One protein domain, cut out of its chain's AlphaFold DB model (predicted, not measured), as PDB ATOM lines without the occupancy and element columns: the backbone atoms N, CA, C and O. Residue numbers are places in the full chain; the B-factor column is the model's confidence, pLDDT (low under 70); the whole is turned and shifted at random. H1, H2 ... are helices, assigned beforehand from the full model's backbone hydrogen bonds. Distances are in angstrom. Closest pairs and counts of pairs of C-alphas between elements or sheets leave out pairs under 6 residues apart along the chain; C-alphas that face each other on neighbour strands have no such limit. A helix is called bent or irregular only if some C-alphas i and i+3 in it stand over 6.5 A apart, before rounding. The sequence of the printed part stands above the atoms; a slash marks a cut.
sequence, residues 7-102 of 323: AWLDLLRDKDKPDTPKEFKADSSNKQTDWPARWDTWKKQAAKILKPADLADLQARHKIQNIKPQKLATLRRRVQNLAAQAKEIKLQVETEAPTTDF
ATOM      1  N   ALA A   7     -45.114 -31.446   7.962       86.81
ATOM      2  CA  ALA A   7     -44.007 -30.698   8.566       86.81
ATOM      3  C   ALA A   7     -42.853 -31.595   9.067       86.81
ATOM      4  O   ALA A   7     -41.689 -31.203   9.012       86.81
ATOM      5  N   TRP A   8     -43.151 -32.816   9.529       87.44
ATOM      6  CA  TRP A   8     -42.124 -33.782   9.933       87.44
ATOM      7  C   TRP A   8     -41.413 -34.416   8.733       87.44
ATOM      8  O   TRP A   8     -40.211 -34.660   8.786       87.44
ATOM      9  N   LEU A   9     -42.134 -34.691   7.643       87.25
ATOM     10  CA  LEU A   9     -41.520 -35.174   6.405       87.25
ATOM     11  C   LEU A   9     -40.658 -34.084   5.765       87.25
ATOM     12  O   LEU A   9     -39.539 -34.375   5.360       87.25
ATOM     13  N   ASP A  10     -41.133 -32.840   5.750       89.00
ATOM     14  CA  ASP A  10     -40.406 -31.684   5.217       89.00
ATOM     15  C   ASP A  10     -39.114 -31.424   5.994       89.00
ATOM     16  O   ASP A  10     -38.077 -31.140   5.399       89.00
ATOM     17  N   LEU A  11     -39.130 -31.628   7.317       88.12
ATOM     18  CA  LEU A  11     -37.922 -31.591   8.139       88.12
ATOM     19  C   LEU A  11     -36.859 -32.594   7.658       88.12
ATOM     20  O   LEU A  11     -35.669 -32.311   7.796       88.12
ATOM     21  N   LEU A  12     -37.260 -33.750   7.125       89.62
ATOM     22  CA  LEU A  12     -36.354 -34.808   6.675       89.62
ATOM     23  C   LEU A  12     -35.876 -34.621   5.230       89.62
ATOM     24  O   LEU A  12     -34.941 -35.318   4.845       89.62
ATOM     25  N   ARG A  13     -36.471 -33.718   4.441       91.06
ATOM     26  CA  ARG A  13     -36.101 -33.487   3.035       91.06
ATOM     27  C   ARG A  13     -34.784 -32.736   2.907       91.06
ATOM     28  O   ARG A  13     -34.494 -31.821   3.679       91.06
ATOM     29  N   ASP A  14     -34.006 -33.110   1.900       90.31
ATOM     30  CA  ASP A  14     -32.919 -32.275   1.413       90.31
ATOM     31  C   ASP A  14     -33.475 -31.045   0.678       90.31
ATOM     32  O   ASP A  14     -34.500 -31.122  -0.002       90.31
ATOM     33  N   LYS A  15     -32.817 -29.893   0.851       85.81
ATOM     34  CA  LYS A  15     -33.286 -28.614   0.299       85.81
ATOM     35  C   LYS A  15     -33.160 -28.569  -1.225       85.81
ATOM     36  O   LYS A  15     -34.030 -28.000  -1.880       85.81
ATOM     37  N   ASP A  16     -32.104 -29.167  -1.764       88.19
ATOM     38  CA  ASP A  16     -31.783 -29.127  -3.190       88.19
ATOM     39  C   ASP A  16     -32.378 -30.339  -3.922       88.19
ATOM     40  O   ASP A  16     -32.638 -30.294  -5.125       88.19
ATOM     41  N   LYS A  17     -32.626 -31.431  -3.189       88.25
ATOM     42  CA  LYS A  17     -33.216 -32.677  -3.693       88.25
ATOM     43  C   LYS A  17     -34.370 -33.132  -2.791       88.25
ATOM     44  O   LYS A  17     -34.193 -34.073  -2.010       88.25
ATOM     45  N   PRO A  18     -35.571 -32.536  -2.913       85.31
ATOM     46  CA  PRO A  18     -36.677 -32.760  -1.979       85.31
ATOM     47  C   PRO A  18     -37.134 -34.220  -1.884       85.31
ATOM     48  O   PRO A  18     -37.658 -34.617  -0.848       85.31
ATOM     49  N   ASP A  19     -36.907 -35.042  -2.910       88.00
ATOM     50  CA  ASP A  19     -37.227 -36.478  -2.903       88.00
ATOM     51  C   ASP A  19     -36.196 -37.352  -2.171       88.00
ATOM     52  O   ASP A  19     -36.364 -38.568  -2.064       88.00
ATOM     53  N   THR A  20     -35.123 -36.753  -1.657       88.56
ATOM     54  CA  THR A  20     -34.067 -37.445  -0.916       88.56
ATOM     55  C   THR A  20     -34.004 -36.943   0.521       88.56
ATOM     56  O   THR A  20     -34.288 -35.769   0.779       88.56
ATOM     57  N   PRO A  21     -33.677 -37.814   1.488       89.69
ATOM     58  CA  PRO A  21     -33.571 -37.381   2.864       89.69
ATOM     59  C   PRO A  21     -32.246 -36.652   3.106       89.69
ATOM     60  O   PRO A  21     -31.204 -37.062   2.595       89.69
ATOM     61  N   LYS A  22     -32.270 -35.619   3.945       90.94
ATOM     62  CA  LYS A  22     -31.067 -34.882   4.336       90.94
ATOM     63  C   LYS A  22     -30.225 -35.637   5.368       90.94
ATOM     64  O   LYS A  22     -30.732 -36.421   6.181       90.94
ATOM     65  N   GLU A  23     -28.938 -35.314   5.392       88.44
ATOM     66  CA  GLU A  23     -28.029 -35.751   6.450       88.44
ATOM     67  C   GLU A  23     -28.323 -35.060   7.785       88.44
ATOM     68  O   GLU A  23     -28.811 -33.925   7.832       88.44
ATOM     69  N   PHE A  24     -28.025 -35.754   8.888       84.25
ATOM     70  CA  PHE A  24     -28.128 -35.148  10.210       84.25
ATOM     71  C   PHE A  24     -27.072 -34.053  10.348       84.25
ATOM     72  O   PHE A  24     -25.889 -34.292  10.112       84.25
ATOM     73  N   LYS A  25     -27.485 -32.860  10.778       79.94
ATOM     74  CA  LYS A  25     -26.565 -31.797  11.181       79.94
ATOM     75  C   LYS A  25     -26.665 -31.628  12.689       79.94
ATOM     76  O   LYS A  25     -27.687 -31.173  13.201       79.94
ATOM     77  N   ALA A  26     -25.611 -32.040  13.387       67.06
ATOM     78  CA  ALA A  26     -25.413 -31.681  14.781       67.06
ATOM     79  C   ALA A  26     -24.922 -30.231  14.809       67.06
ATOM     80  O   ALA A  26     -23.750 -29.968  14.554       67.06
ATOM     81  N   ASP A  27     -25.821 -29.284  15.050       68.38
ATOM     82  CA  ASP A  27     -25.446 -27.902  15.333       68.38
ATOM     83  C   ASP A  27     -25.943 -27.489  16.723       68.38
ATOM     84  O   ASP A  27     -26.780 -28.157  17.336       68.38
ATOM     85  N   SER A  28     -25.407 -26.381  17.233       58.91
ATOM     86  CA  SER A  28     -25.712 -25.851  18.567       58.91
ATOM     87  C   SER A  28     -27.169 -25.404  18.746       58.91
ATOM     88  O   SER A  28     -27.584 -25.120  19.870       58.91
ATOM     89  N   SER A  29     -27.961 -25.352  17.670       64.31
ATOM     90  CA  SER A  29     -29.391 -25.045  17.724       64.31
ATOM     91  C   SER A  29     -30.254 -26.293  17.947       64.31
ATOM     92  O   SER A  29     -31.389 -26.187  18.420       64.31
ATOM     93  N   ASN A  30     -29.713 -27.487  17.680       67.88
ATOM     94  CA  ASN A  30     -30.420 -28.739  17.890       67.88
ATOM     95  C   ASN A  30     -30.359 -29.179  19.363       67.88
ATOM     96  O   ASN A  30     -29.409 -29.809  19.817       67.88
ATOM     97  N   LYS A  31     -31.426 -28.875  20.107       74.88
ATOM     98  CA  LYS A  31     -31.580 -29.256  21.523       74.88
ATOM     99  C   LYS A  31     -32.053 -30.702  21.734       74.88
ATOM    100  O   LYS A  31     -32.264 -31.106  22.875       74.88
ATOM    101  N   GLN A  32     -32.278 -31.467  20.665       77.06
ATOM    102  CA  GLN A  32     -32.868 -32.801  20.747       77.06
ATOM    103  C   GLN A  32     -31.780 -33.857  20.936       77.06
ATOM    104  O   GLN A  32     -31.077 -34.236  19.999       77.06
ATOM    105  N   THR A  33     -31.655 -34.353  22.163       79.38
ATOM    106  CA  THR A  33     -30.614 -35.313  22.551       79.38
ATOM    107  C   THR A  33     -30.845 -36.716  21.986       79.38
ATOM    108  O   THR A  33     -29.898 -37.481  21.829       79.38
ATOM    109  N   ASP A  34     -32.083 -37.063  21.626       78.00
ATOM    110  CA  ASP A  34     -32.453 -38.385  21.116       78.00
ATOM    111  C   ASP A  34     -32.418 -38.493  19.580       78.00
ATOM    112  O   ASP A  34     -32.477 -39.605  19.047       78.00
ATOM    113  N   TRP A  35     -32.329 -37.368  18.863       85.62
ATOM    114  CA  TRP A  35     -32.339 -37.333  17.396       85.62
ATOM    115  C   TRP A  35     -31.116 -37.980  16.744       85.62
ATOM    116  O   TRP A  35     -31.338 -38.760  15.816       85.62
ATOM    117  N   PRO A  36     -29.865 -37.752  17.200       85.81
ATOM    118  CA  PRO A  36     -28.689 -38.363  16.578       85.81
ATOM    119  C   PRO A  36     -28.814 -39.890  16.463       85.81
ATOM    120  O   PRO A  36     -28.632 -40.456  15.391       85.81
ATOM    121  N   ALA A  37     -29.258 -40.552  17.537       81.38
ATOM    122  CA  ALA A  37     -29.429 -42.006  17.584       81.38
ATOM    123  C   ALA A  37     -30.614 -42.533  16.746       81.38
ATOM    124  O   ALA A  37     -30.752 -43.739  16.542       81.38
ATOM    125  N   ARG A  38     -31.526 -41.659  16.302       83.12
ATOM    126  CA  ARG A  38     -32.752 -42.034  15.572       83.12
ATOM    127  C   ARG A  38     -32.722 -41.610  14.106       83.12
ATOM    128  O   ARG A  38     -33.447 -42.201  13.301       83.12
ATOM    129  N   TRP A  39     -31.894 -40.626  13.760       88.00
ATOM    130  CA  TRP A  39     -31.916 -39.970  12.459       88.00
ATOM    131  C   TRP A  39     -31.687 -40.942  11.309       88.00
ATOM    132  O   TRP A  39     -32.460 -40.934  10.356       88.00
ATOM    133  N   ASP A  40     -30.718 -41.852  11.434       88.50
ATOM    134  CA  ASP A  40     -30.433 -42.850  10.397       88.50
ATOM    135  C   ASP A  40     -31.616 -43.781  10.125       88.50
ATOM    136  O   ASP A  40     -31.938 -44.111   8.978       88.50
ATOM    137  N   THR A  41     -32.341 -44.156  11.179       87.81
ATOM    138  CA  THR A  41     -33.573 -44.930  11.021       87.81
ATOM    139  C   THR A  41     -34.651 -44.088  10.341       87.81
ATOM    140  O   THR A  41     -35.323 -44.571   9.428       87.81
ATOM    141  N   TRP A  42     -34.817 -42.826  10.742       90.19
ATOM    142  CA  TRP A  42     -35.814 -41.929  10.161       90.19
ATOM    143  C   TRP A  42     -35.545 -41.625   8.691       90.19
ATOM    144  O   TRP A  42     -36.450 -41.837   7.888       90.19
ATOM    145  N   LYS A  43     -34.321 -41.231   8.309       90.25
ATOM    146  CA  LYS A  43     -33.944 -40.966   6.910       90.25
ATOM    147  C   LYS A  43     -34.148 -42.203   6.037       90.25
ATOM    148  O   LYS A  43     -34.715 -42.090   4.955       90.25
ATOM    149  N   LYS A  44     -33.785 -43.399   6.523       89.88
ATOM    150  CA  LYS A  44     -33.943 -44.656   5.773       89.88
ATOM    151  C   LYS A  44     -35.409 -44.992   5.516       89.88
ATOM    152  O   LYS A  44     -35.741 -45.502   4.449       89.88
ATOM    153  N   GLN A  45     -36.295 -44.738   6.481       90.31
ATOM    154  CA  GLN A  45     -37.732 -44.937   6.270       90.31
ATOM    155  C   GLN A  45     -38.362 -43.796   5.464       90.31
ATOM    156  O   GLN A  45     -39.269 -44.058   4.681       90.31
ATOM    157  N   ALA A  46     -37.888 -42.559   5.622       90.31
ATOM    158  CA  ALA A  46     -38.353 -41.405   4.861       90.31
ATOM    159  C   ALA A  46     -38.005 -41.533   3.377       90.31
ATOM    160  O   ALA A  46     -38.879 -41.317   2.550       90.31
ATOM    161  N   ALA A  47     -36.801 -41.997   3.029       90.81
ATOM    162  CA  ALA A  47     -36.375 -42.238   1.645       90.81
ATOM    163  C   ALA A  47     -37.369 -43.079   0.824       90.81
ATOM    164  O   ALA A  47     -37.413 -42.960  -0.393       90.81
ATOM    165  N   LYS A  48     -38.171 -43.920   1.489       90.06
ATOM    166  CA  LYS A  48     -39.190 -44.772   0.861       90.06
ATOM    167  C   LYS A  48     -40.520 -44.068   0.582       90.06
ATOM    168  O   LYS A  48     -41.400 -44.698   0.018       90.06
ATOM    169  N   ILE A  49     -40.716 -42.851   1.089       91.31
ATOM    170  CA  ILE A  49     -41.997 -42.126   1.056       91.31
ATOM    171  C   ILE A  49     -41.839 -40.624   0.776       91.31
ATOM    172  O   ILE A  49     -42.817 -39.890   0.850       91.31
ATOM    173  N   LEU A  50     -40.626 -40.117   0.535       90.75
ATOM    174  CA  LEU A  50     -40.442 -38.693   0.241       90.75
ATOM    175  C   LEU A  50     -40.975 -38.337  -1.151       90.75
ATOM    176  O   LEU A  50     -41.506 -37.239  -1.320       90.75
ATOM    177  N   LYS A  51     -40.930 -39.262  -2.114       90.88
ATOM    178  CA  LYS A  51     -41.598 -39.071  -3.403       90.88
ATOM    179  C   LYS A  51     -43.121 -39.078  -3.209       90.88
ATOM    180  O   LYS A  51     -43.633 -39.999  -2.567       90.88
ATOM    181  N   PRO A  52     -43.866 -38.116  -3.787       87.31
ATOM    182  CA  PRO A  52     -45.319 -38.044  -3.628       87.31
ATOM    183  C   PRO A  52     -46.056 -39.325  -4.040       87.31
ATOM    184  O   PRO A  52     -46.957 -39.757  -3.326       87.31
ATOM    185  N   ALA A  53     -45.640 -39.958  -5.145       90.06
ATOM    186  CA  ALA A  53     -46.221 -41.218  -5.611       90.06
ATOM    187  C   ALA A  53     -46.022 -42.357  -4.594       90.06
ATOM    188  O   ALA A  53     -46.979 -43.044  -4.251       90.06
ATOM    189  N   ASP A  54     -44.819 -42.494  -4.025       90.69
ATOM    190  CA  ASP A  54     -44.525 -43.542  -3.039       90.69
ATOM    191  C   ASP A  54     -45.331 -43.355  -1.743       90.69
ATOM    192  O   ASP A  54     -45.808 -44.329  -1.146       90.69
ATOM    193  N   LEU A  55     -45.499 -42.102  -1.297       87.62
ATOM    194  CA  LEU A  55     -46.341 -41.779  -0.146       87.62
ATOM    195  C   LEU A  55     -47.805 -42.123  -0.424       87.62
ATOM    196  O   LEU A  55     -48.423 -42.785   0.410       87.62
ATOM    197  N   ALA A  56     -48.336 -41.705  -1.576       87.19
ATOM    198  CA  ALA A  56     -49.713 -41.975  -1.977       87.19
ATOM    199  C   ALA A  56     -49.984 -43.484  -2.073       87.19
ATOM    200  O   ALA A  56     -50.952 -43.970  -1.490       87.19
ATOM    201  N   ASP A  57     -49.079 -44.248  -2.689       89.25
ATOM    202  CA  ASP A  57     -49.169 -45.708  -2.785       89.25
ATOM    203  C   ASP A  57     -49.156 -46.382  -1.410       89.25
ATOM    204  O   ASP A  57     -49.868 -47.357  -1.154       89.25
ATOM    205  N   LEU A  58     -48.315 -45.905  -0.490       86.69
ATOM    206  CA  LEU A  58     -48.246 -46.463   0.857       86.69
ATOM    207  C   LEU A  58     -49.471 -46.071   1.698       86.69
ATOM    208  O   LEU A  58     -49.960 -46.891   2.472       86.69
ATOM    209  N   GLN A  59     -49.998 -44.857   1.523       86.69
ATOM    210  CA  GLN A  59     -51.256 -44.429   2.133       86.69
ATOM    211  C   GLN A  59     -52.435 -45.266   1.622       86.69
ATOM    212  O   GLN A  59     -53.203 -45.769   2.442       86.69
ATOM    213  N   ALA A  60     -52.508 -45.500   0.307       86.06
ATOM    214  CA  ALA A  60     -53.497 -46.361  -0.339       86.06
ATOM    215  C   ALA A  60     -53.443 -47.798   0.189       86.06
ATOM    216  O   ALA A  60     -54.461 -48.351   0.605       86.06
ATOM    217  N   ARG A  61     -52.241 -48.387   0.262       84.88
ATOM    218  CA  ARG A  61     -52.034 -49.735   0.819       84.88
ATOM    219  C   ARG A  61     -52.487 -49.861   2.270       84.88
ATOM    220  O   ARG A  61     -52.975 -50.914   2.666       84.88
ATOM    221  N   HIS A  62     -52.325 -48.801   3.055       83.56
ATOM    222  CA  HIS A  62     -52.764 -48.761   4.446       83.56
ATOM    223  C   HIS A  62     -54.197 -48.242   4.625       83.56
ATOM    224  O   HIS A  62     -54.639 -48.147   5.762       83.56
ATOM    225  N   LYS A  63     -54.920 -47.927   3.540       83.44
ATOM    226  CA  LYS A  63     -56.282 -47.363   3.555       83.44
ATOM    227  C   LYS A  63     -56.418 -46.069   4.374       83.44
ATOM    228  O   LYS A  63     -57.479 -45.759   4.896       83.44
ATOM    229  N   ILE A  64     -55.348 -45.278   4.469       82.94
ATOM    230  CA  ILE A  64     -55.328 -44.061   5.300       82.94
ATOM    231  C   ILE A  64     -55.583 -42.765   4.518       82.94
ATOM    232  O   ILE A  64     -55.586 -41.698   5.128       82.94
ATOM    233  N   GLN A  65     -55.809 -42.827   3.198       79.81
ATOM    234  CA  GLN A  65     -55.988 -41.630   2.362       79.81
ATOM    235  C   GLN A  65     -57.271 -40.836   2.667       79.81
ATOM    236  O   GLN A  65     -57.294 -39.626   2.469       79.81
ATOM    237  N   ASN A  66     -58.312 -41.495   3.192       79.12
ATOM    238  CA  ASN A  66     -59.643 -40.902   3.396       79.12
ATOM    239  C   ASN A  66     -60.043 -40.782   4.881       79.12
ATOM    240  O   ASN A  66     -61.205 -40.532   5.200       79.12
ATOM    241  N   ILE A  67     -59.101 -40.967   5.811       82.06
ATOM    242  CA  ILE A  67     -59.376 -40.891   7.252       82.06
ATOM    243  C   ILE A  67     -59.517 -39.423   7.690       82.06
ATOM    244  O   ILE A  67     -58.652 -38.594   7.406       82.06
ATOM    245  N   LYS A  68     -60.574 -39.104   8.459       84.94
ATOM    246  CA  LYS A  68     -60.793 -37.765   9.046       84.94
ATOM    247  C   LYS A  68     -59.541 -37.290   9.822       84.94
ATOM    248  O   LYS A  68     -58.984 -38.078  10.595       84.94
ATOM    249  N   PRO A  69     -59.132 -36.006   9.738       83.94
ATOM    250  CA  PRO A  69     -57.898 -35.512  10.368       83.94
ATOM    251  C   PRO A  69     -57.759 -35.820  11.868       83.94
ATOM    252  O   PRO A  69     -56.667 -36.148  12.336       83.94
ATOM    253  N   GLN A  70     -58.861 -35.767  12.625       83.44
ATOM    254  CA  GLN A  70     -58.880 -36.086  14.059       83.44
ATOM    255  C   GLN A  70     -58.578 -37.572  14.331       83.44
ATOM    256  O   GLN A  70     -57.750 -37.887  15.188       83.44
ATOM    257  N   LYS A  71     -59.184 -38.485  13.560       83.81
ATOM    258  CA  LYS A  71     -58.923 -39.933  13.637       83.81
ATOM    259  C   LYS A  71     -57.477 -40.238  13.235       83.81
ATOM    260  O   LYS A  71     -56.786 -40.955  13.953       83.81
ATOM    261  N   LEU A  72     -56.963 -39.587  12.188       84.62
ATOM    262  CA  LEU A  72     -55.562 -39.717  11.771       84.62
ATOM    263  C   LEU A  72     -54.579 -39.247  12.860       84.62
ATOM    264  O   LEU A  72     -53.546 -39.880  13.087       84.62
ATOM    265  N   ALA A  73     -54.893 -38.154  13.567       86.88
ATOM    266  CA  ALA A  73     -54.084 -37.671  14.685       86.88
ATOM    267  C   ALA A  73     -54.077 -38.651  15.872       86.88
ATOM    268  O   ALA A  73     -53.030 -38.870  16.488       86.88
ATOM    269  N   THR A  74     -55.215 -39.278  16.179       88.19
ATOM    270  CA  THR A  74     -55.306 -40.324  17.210       88.19
ATOM    271  C   THR A  74     -54.543 -41.583  16.809       88.19
ATOM    272  O   THR A  74     -53.715 -42.054  17.592       88.19
ATOM    273  N   LEU A  75     -54.726 -42.065  15.579       88.56
ATOM    274  CA  LEU A  75     -54.006 -43.216  15.038       88.56
ATOM    275  C   LEU A  75     -52.489 -42.996  15.068       88.56
ATOM    276  O   LEU A  75     -51.742 -43.860  15.524       88.56
ATOM    277  N   ARG A  76     -52.026 -41.803  14.670       89.50
ATOM    278  CA  ARG A  76     -50.612 -41.413  14.752       89.50
ATOM    279  C   ARG A  76     -50.065 -41.560  16.170       89.50
ATOM    280  O   ARG A  76     -49.029 -42.195  16.332       89.50
ATOM    281  N   ARG A  77     -50.747 -41.003  17.179       90.12
ATOM    282  CA  ARG A  77     -50.311 -41.092  18.586       90.12
ATOM    283  C   ARG A  77     -50.242 -42.542  19.062       90.12
ATOM    284  O   ARG A  77     -49.250 -42.940  19.662       90.12
ATOM    285  N   ARG A  78     -51.258 -43.352  18.746       92.19
ATOM    286  CA  ARG A  78     -51.284 -44.774  19.121       92.19
ATOM    287  C   ARG A  78     -50.127 -45.546  18.480       92.19
ATOM    288  O   ARG A  78     -49.397 -46.240  19.179       92.19
ATOM    289  N   VAL A  79     -49.897 -45.368  17.178       91.56
ATOM    290  CA  VAL A  79     -48.784 -46.020  16.468       91.56
ATOM    291  C   VAL A  79     -47.422 -45.525  16.968       91.56
ATOM    292  O   VAL A  79     -46.494 -46.323  17.075       91.56
ATOM    293  N   GLN A  80     -47.288 -44.241  17.317       90.19
ATOM    294  CA  GLN A  80     -46.073 -43.704  17.938       90.19
ATOM    295  C   GLN A  80     -45.780 -44.368  19.288       90.19
ATOM    296  O   GLN A  80     -44.639 -44.764  19.514       90.19
ATOM    297  N   ASN A  81     -46.793 -44.561  20.137       92.19
ATOM    298  CA  ASN A  81     -46.630 -45.249  21.420       92.19
ATOM    299  C   ASN A  81     -46.188 -46.707  21.235       92.19
ATOM    300  O   ASN A  81     -45.254 -47.152  21.894       92.19
ATOM    301  N   LEU A  82     -46.794 -47.440  20.293       95.06
ATOM    302  CA  LEU A  82     -46.382 -48.817  19.988       95.06
ATOM    303  C   LEU A  82     -44.954 -48.887  19.432       95.06
ATOM    304  O   LEU A  82     -44.197 -49.793  19.768       95.06
ATOM    305  N   ALA A  83     -44.567 -47.918  18.598       91.44
ATOM    306  CA  ALA A  83     -43.207 -47.824  18.081       91.44
ATOM    307  C   ALA A  83     -42.186 -47.488  19.183       91.44
ATOM    308  O   ALA A  83     -41.066 -47.993  19.135       91.44
ATOM    309  N   ALA A  84     -42.562 -46.664  20.167       90.62
ATOM    310  CA  ALA A  84     -41.731 -46.371  21.333       90.62
ATOM    311  C   ALA A  84     -41.517 -47.629  22.190       90.62
ATOM    312  O   ALA A  84     -40.370 -47.981  22.438       90.62
ATOM    313  N   GLN A  85     -42.585 -48.370  22.503       95.00
ATOM    314  CA  GLN A  85     -42.491 -49.644  23.234       95.00
ATOM    315  C   GLN A  85     -41.612 -50.668  22.502       95.00
ATOM    316  O   GLN A  85     -40.737 -51.287  23.097       95.00
ATOM    317  N   ALA A  86     -41.777 -50.812  21.182       94.88
ATOM    318  CA  ALA A  86     -40.937 -51.712  20.390       94.88
ATOM    319  C   ALA A  86     -39.453 -51.308  20.424       94.88
ATOM    320  O   ALA A  86     -38.570 -52.167  20.389       94.88
ATOM    321  N   LYS A  87     -39.168 -50.002  20.485       91.06
ATOM    322  CA  LYS A  87     -37.804 -49.486  20.617       91.06
ATOM    323  C   LYS A  87     -37.228 -49.767  22.005       91.06
ATOM    324  O   LYS A  87     -36.063 -50.138  22.087       91.06
ATOM    325  N   GLU A  88     -38.015 -49.584  23.059       93.19
ATOM    326  CA  GLU A  88     -37.609 -49.883  24.436       93.19
ATOM    327  C   GLU A  88     -37.261 -51.363  24.593       93.19
ATOM    328  O   GLU A  88     -36.167 -51.665  25.051       93.19
ATOM    329  N   ILE A  89     -38.107 -52.268  24.082       96.19
ATOM    330  CA  ILE A  89     -37.824 -53.715  24.057       96.19
ATOM    331  C   ILE A  89     -36.499 -53.998  23.344       96.19
ATOM    332  O   ILE A  89     -35.679 -54.771  23.829       96.19
ATOM    333  N   LYS A  90     -36.268 -53.359  22.190       93.62
ATOM    334  CA  LYS A  90     -35.019 -53.535  21.444       93.62
ATOM    335  C   LYS A  90     -33.800 -53.089  22.265       93.62
ATOM    336  O   LYS A  90     -32.817 -53.818  22.313       93.62
ATOM    337  N   LEU A  91     -33.866 -51.915  22.895       92.00
ATOM    338  CA  LEU A  91     -32.768 -51.373  23.704       92.00
ATOM    339  C   LEU A  91     -32.503 -52.226  24.951       92.00
ATOM    340  O   LEU A  91     -31.349 -52.471  25.296       92.00
ATOM    341  N   GLN A  92     -33.569 -52.680  25.609       94.88
ATOM    342  CA  GLN A  92     -33.487 -53.551  26.773       94.88
ATOM    343  C   GLN A  92     -32.759 -54.848  26.419       94.88
ATOM    344  O   GLN A  92     -31.802 -55.214  27.088       94.88
ATOM    345  N   VAL A  93     -33.128 -55.480  25.306       96.75
ATOM    346  CA  VAL A  93     -32.501 -56.731  24.864       96.75
ATOM    347  C   VAL A  93     -31.056 -56.527  24.416       96.75
ATOM    348  O   VAL A  93     -30.219 -57.365  24.718       96.75
ATOM    349  N   GLU A  94     -30.726 -55.408  23.765       93.25
ATOM    350  CA  GLU A  94     -29.328 -55.057  23.462       93.25
ATOM    351  C   GLU A  94     -28.487 -54.805  24.731       93.25
ATOM    352  O   GLU A  94     -27.269 -54.952  24.681       93.25
ATOM    353  N   THR A  95     -29.120 -54.452  25.856       94.31
ATOM    354  CA  THR A  95     -28.454 -54.251  27.156       94.31
ATOM    355  C   THR A  95     -28.312 -55.560  27.939       94.31
ATOM    356  O   THR A  95     -27.262 -55.812  28.518       94.31
ATOM    357  N   GLU A  96     -29.363 -56.383  27.968       95.00
ATOM    358  CA  GLU A  96     -29.414 -57.650  28.715       95.00
ATOM    359  C   GLU A  96     -28.673 -58.791  28.005       95.00
ATOM    360  O   GLU A  96     -28.094 -59.651  28.660       95.00
ATOM    361  N   ALA A  97     -28.709 -58.804  26.672       96.31
ATOM    362  CA  ALA A  97     -28.160 -59.850  25.817       96.31
ATOM    363  C   ALA A  97     -27.472 -59.196  24.601       96.31
ATOM    364  O   ALA A  97     -28.028 -59.181  23.491       96.31
ATOM    365  N   PRO A  98     -26.300 -58.567  24.800       94.94
ATOM    366  CA  PRO A  98     -25.635 -57.800  23.758       94.94
ATOM    367  C   PRO A  98     -25.255 -58.690  22.574       94.94
ATOM    368  O   PRO A  98     -24.928 -59.864  22.711       94.94
ATOM    369  N   THR A  99     -25.241 -58.123  21.367       91.56
ATOM    370  CA  THR A  99     -24.939 -58.903  20.154       91.56
ATOM    371  C   THR A  99     -23.511 -59.454  20.121       91.56
ATOM    372  O   THR A  99     -23.218 -60.321  19.306       91.56
ATOM    373  N   THR A 100     -22.617 -58.950  20.977       93.69
ATOM    374  CA  THR A 100     -21.256 -59.472  21.178       93.69
ATOM    375  C   THR A 100     -21.232 -60.868  21.789       93.69
ATOM    376  O   THR A 100     -20.228 -61.560  21.660       93.69
ATOM    377  N   ASP A 101     -22.330 -61.282  22.419       94.62
ATOM    378  CA  ASP A 101     -22.473 -62.597  23.041       94.62
ATOM    379  C   ASP A 101     -22.893 -63.670  22.025       94.62
ATOM    380  O   ASP A 101     -22.852 -64.871  22.308       94.62
ATOM    381  N   PHE A 102     -23.267 -63.263  20.806       95.31
ATOM    382  CA  PHE A 102     -23.447 -64.214  19.723       95.31
ATOM    383  C   PHE A 102     -22.098 -64.785  19.291       95.31
ATOM    384  O   PHE A 102     -21.213 -64.070  18.827       95.31
TER     385      PHE A 102
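Overview. This is residues 7 to 102 of the 323 residues of the protein "Variant surface glycoprotein 1125.5362" of Trypanosoma brucei (UniProt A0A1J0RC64). What shape is this? It is an open frame: long H4 makes one side, short H3 one end, and H1 with H2 the opposite side, while residues 27 to 34 and 76 to 102 stick out. What is it made of? The printed part has 96 residues with four named helices, H1 to H4 in order, and no named strand: all helix, loose, radius of gyration of the C-alphas 16.3 A, spans 46 by 31 by 27 A.

Along the chain. Where is the longest helix? H4, residues 69 to 96, runs 40.5 A from C-alpha 69 at (-57.898, -35.512, 10.368) to C-alpha 96 at (-29.414, -57.650, 28.715). Where are the others? H3 is residues 52 to 61, 14.2 A; H2 residues 36 to 46, 15.5 A, irregular, with C-alphas 37 and 40 7.3 A apart; H1 residues 7 to 12, 8.9 A.

Arrangement. Which helices touch? H4 and H3 touch no helix. H1 and H2 touch, about perpendicular at 79 degrees; their closest C-alphas, of Leu 12 and Lys 43, are 6.6 A apart. Are the backbones complete? Every O i to N i+4 pair is within hydrogen-bond range in H3 and H4, 1 of 2 in H1, 5 of 7 in H2.

Size, cuts and confidence. How large is it? The two C-alphas farthest apart, of Lys 68 and Asp 101, are 47.8 A apart. Is it continuous? The printed part has no cut; the link H1 to H2 is long, 23 residues, and holds residues 26 to 30, whose pLDDT is under 70.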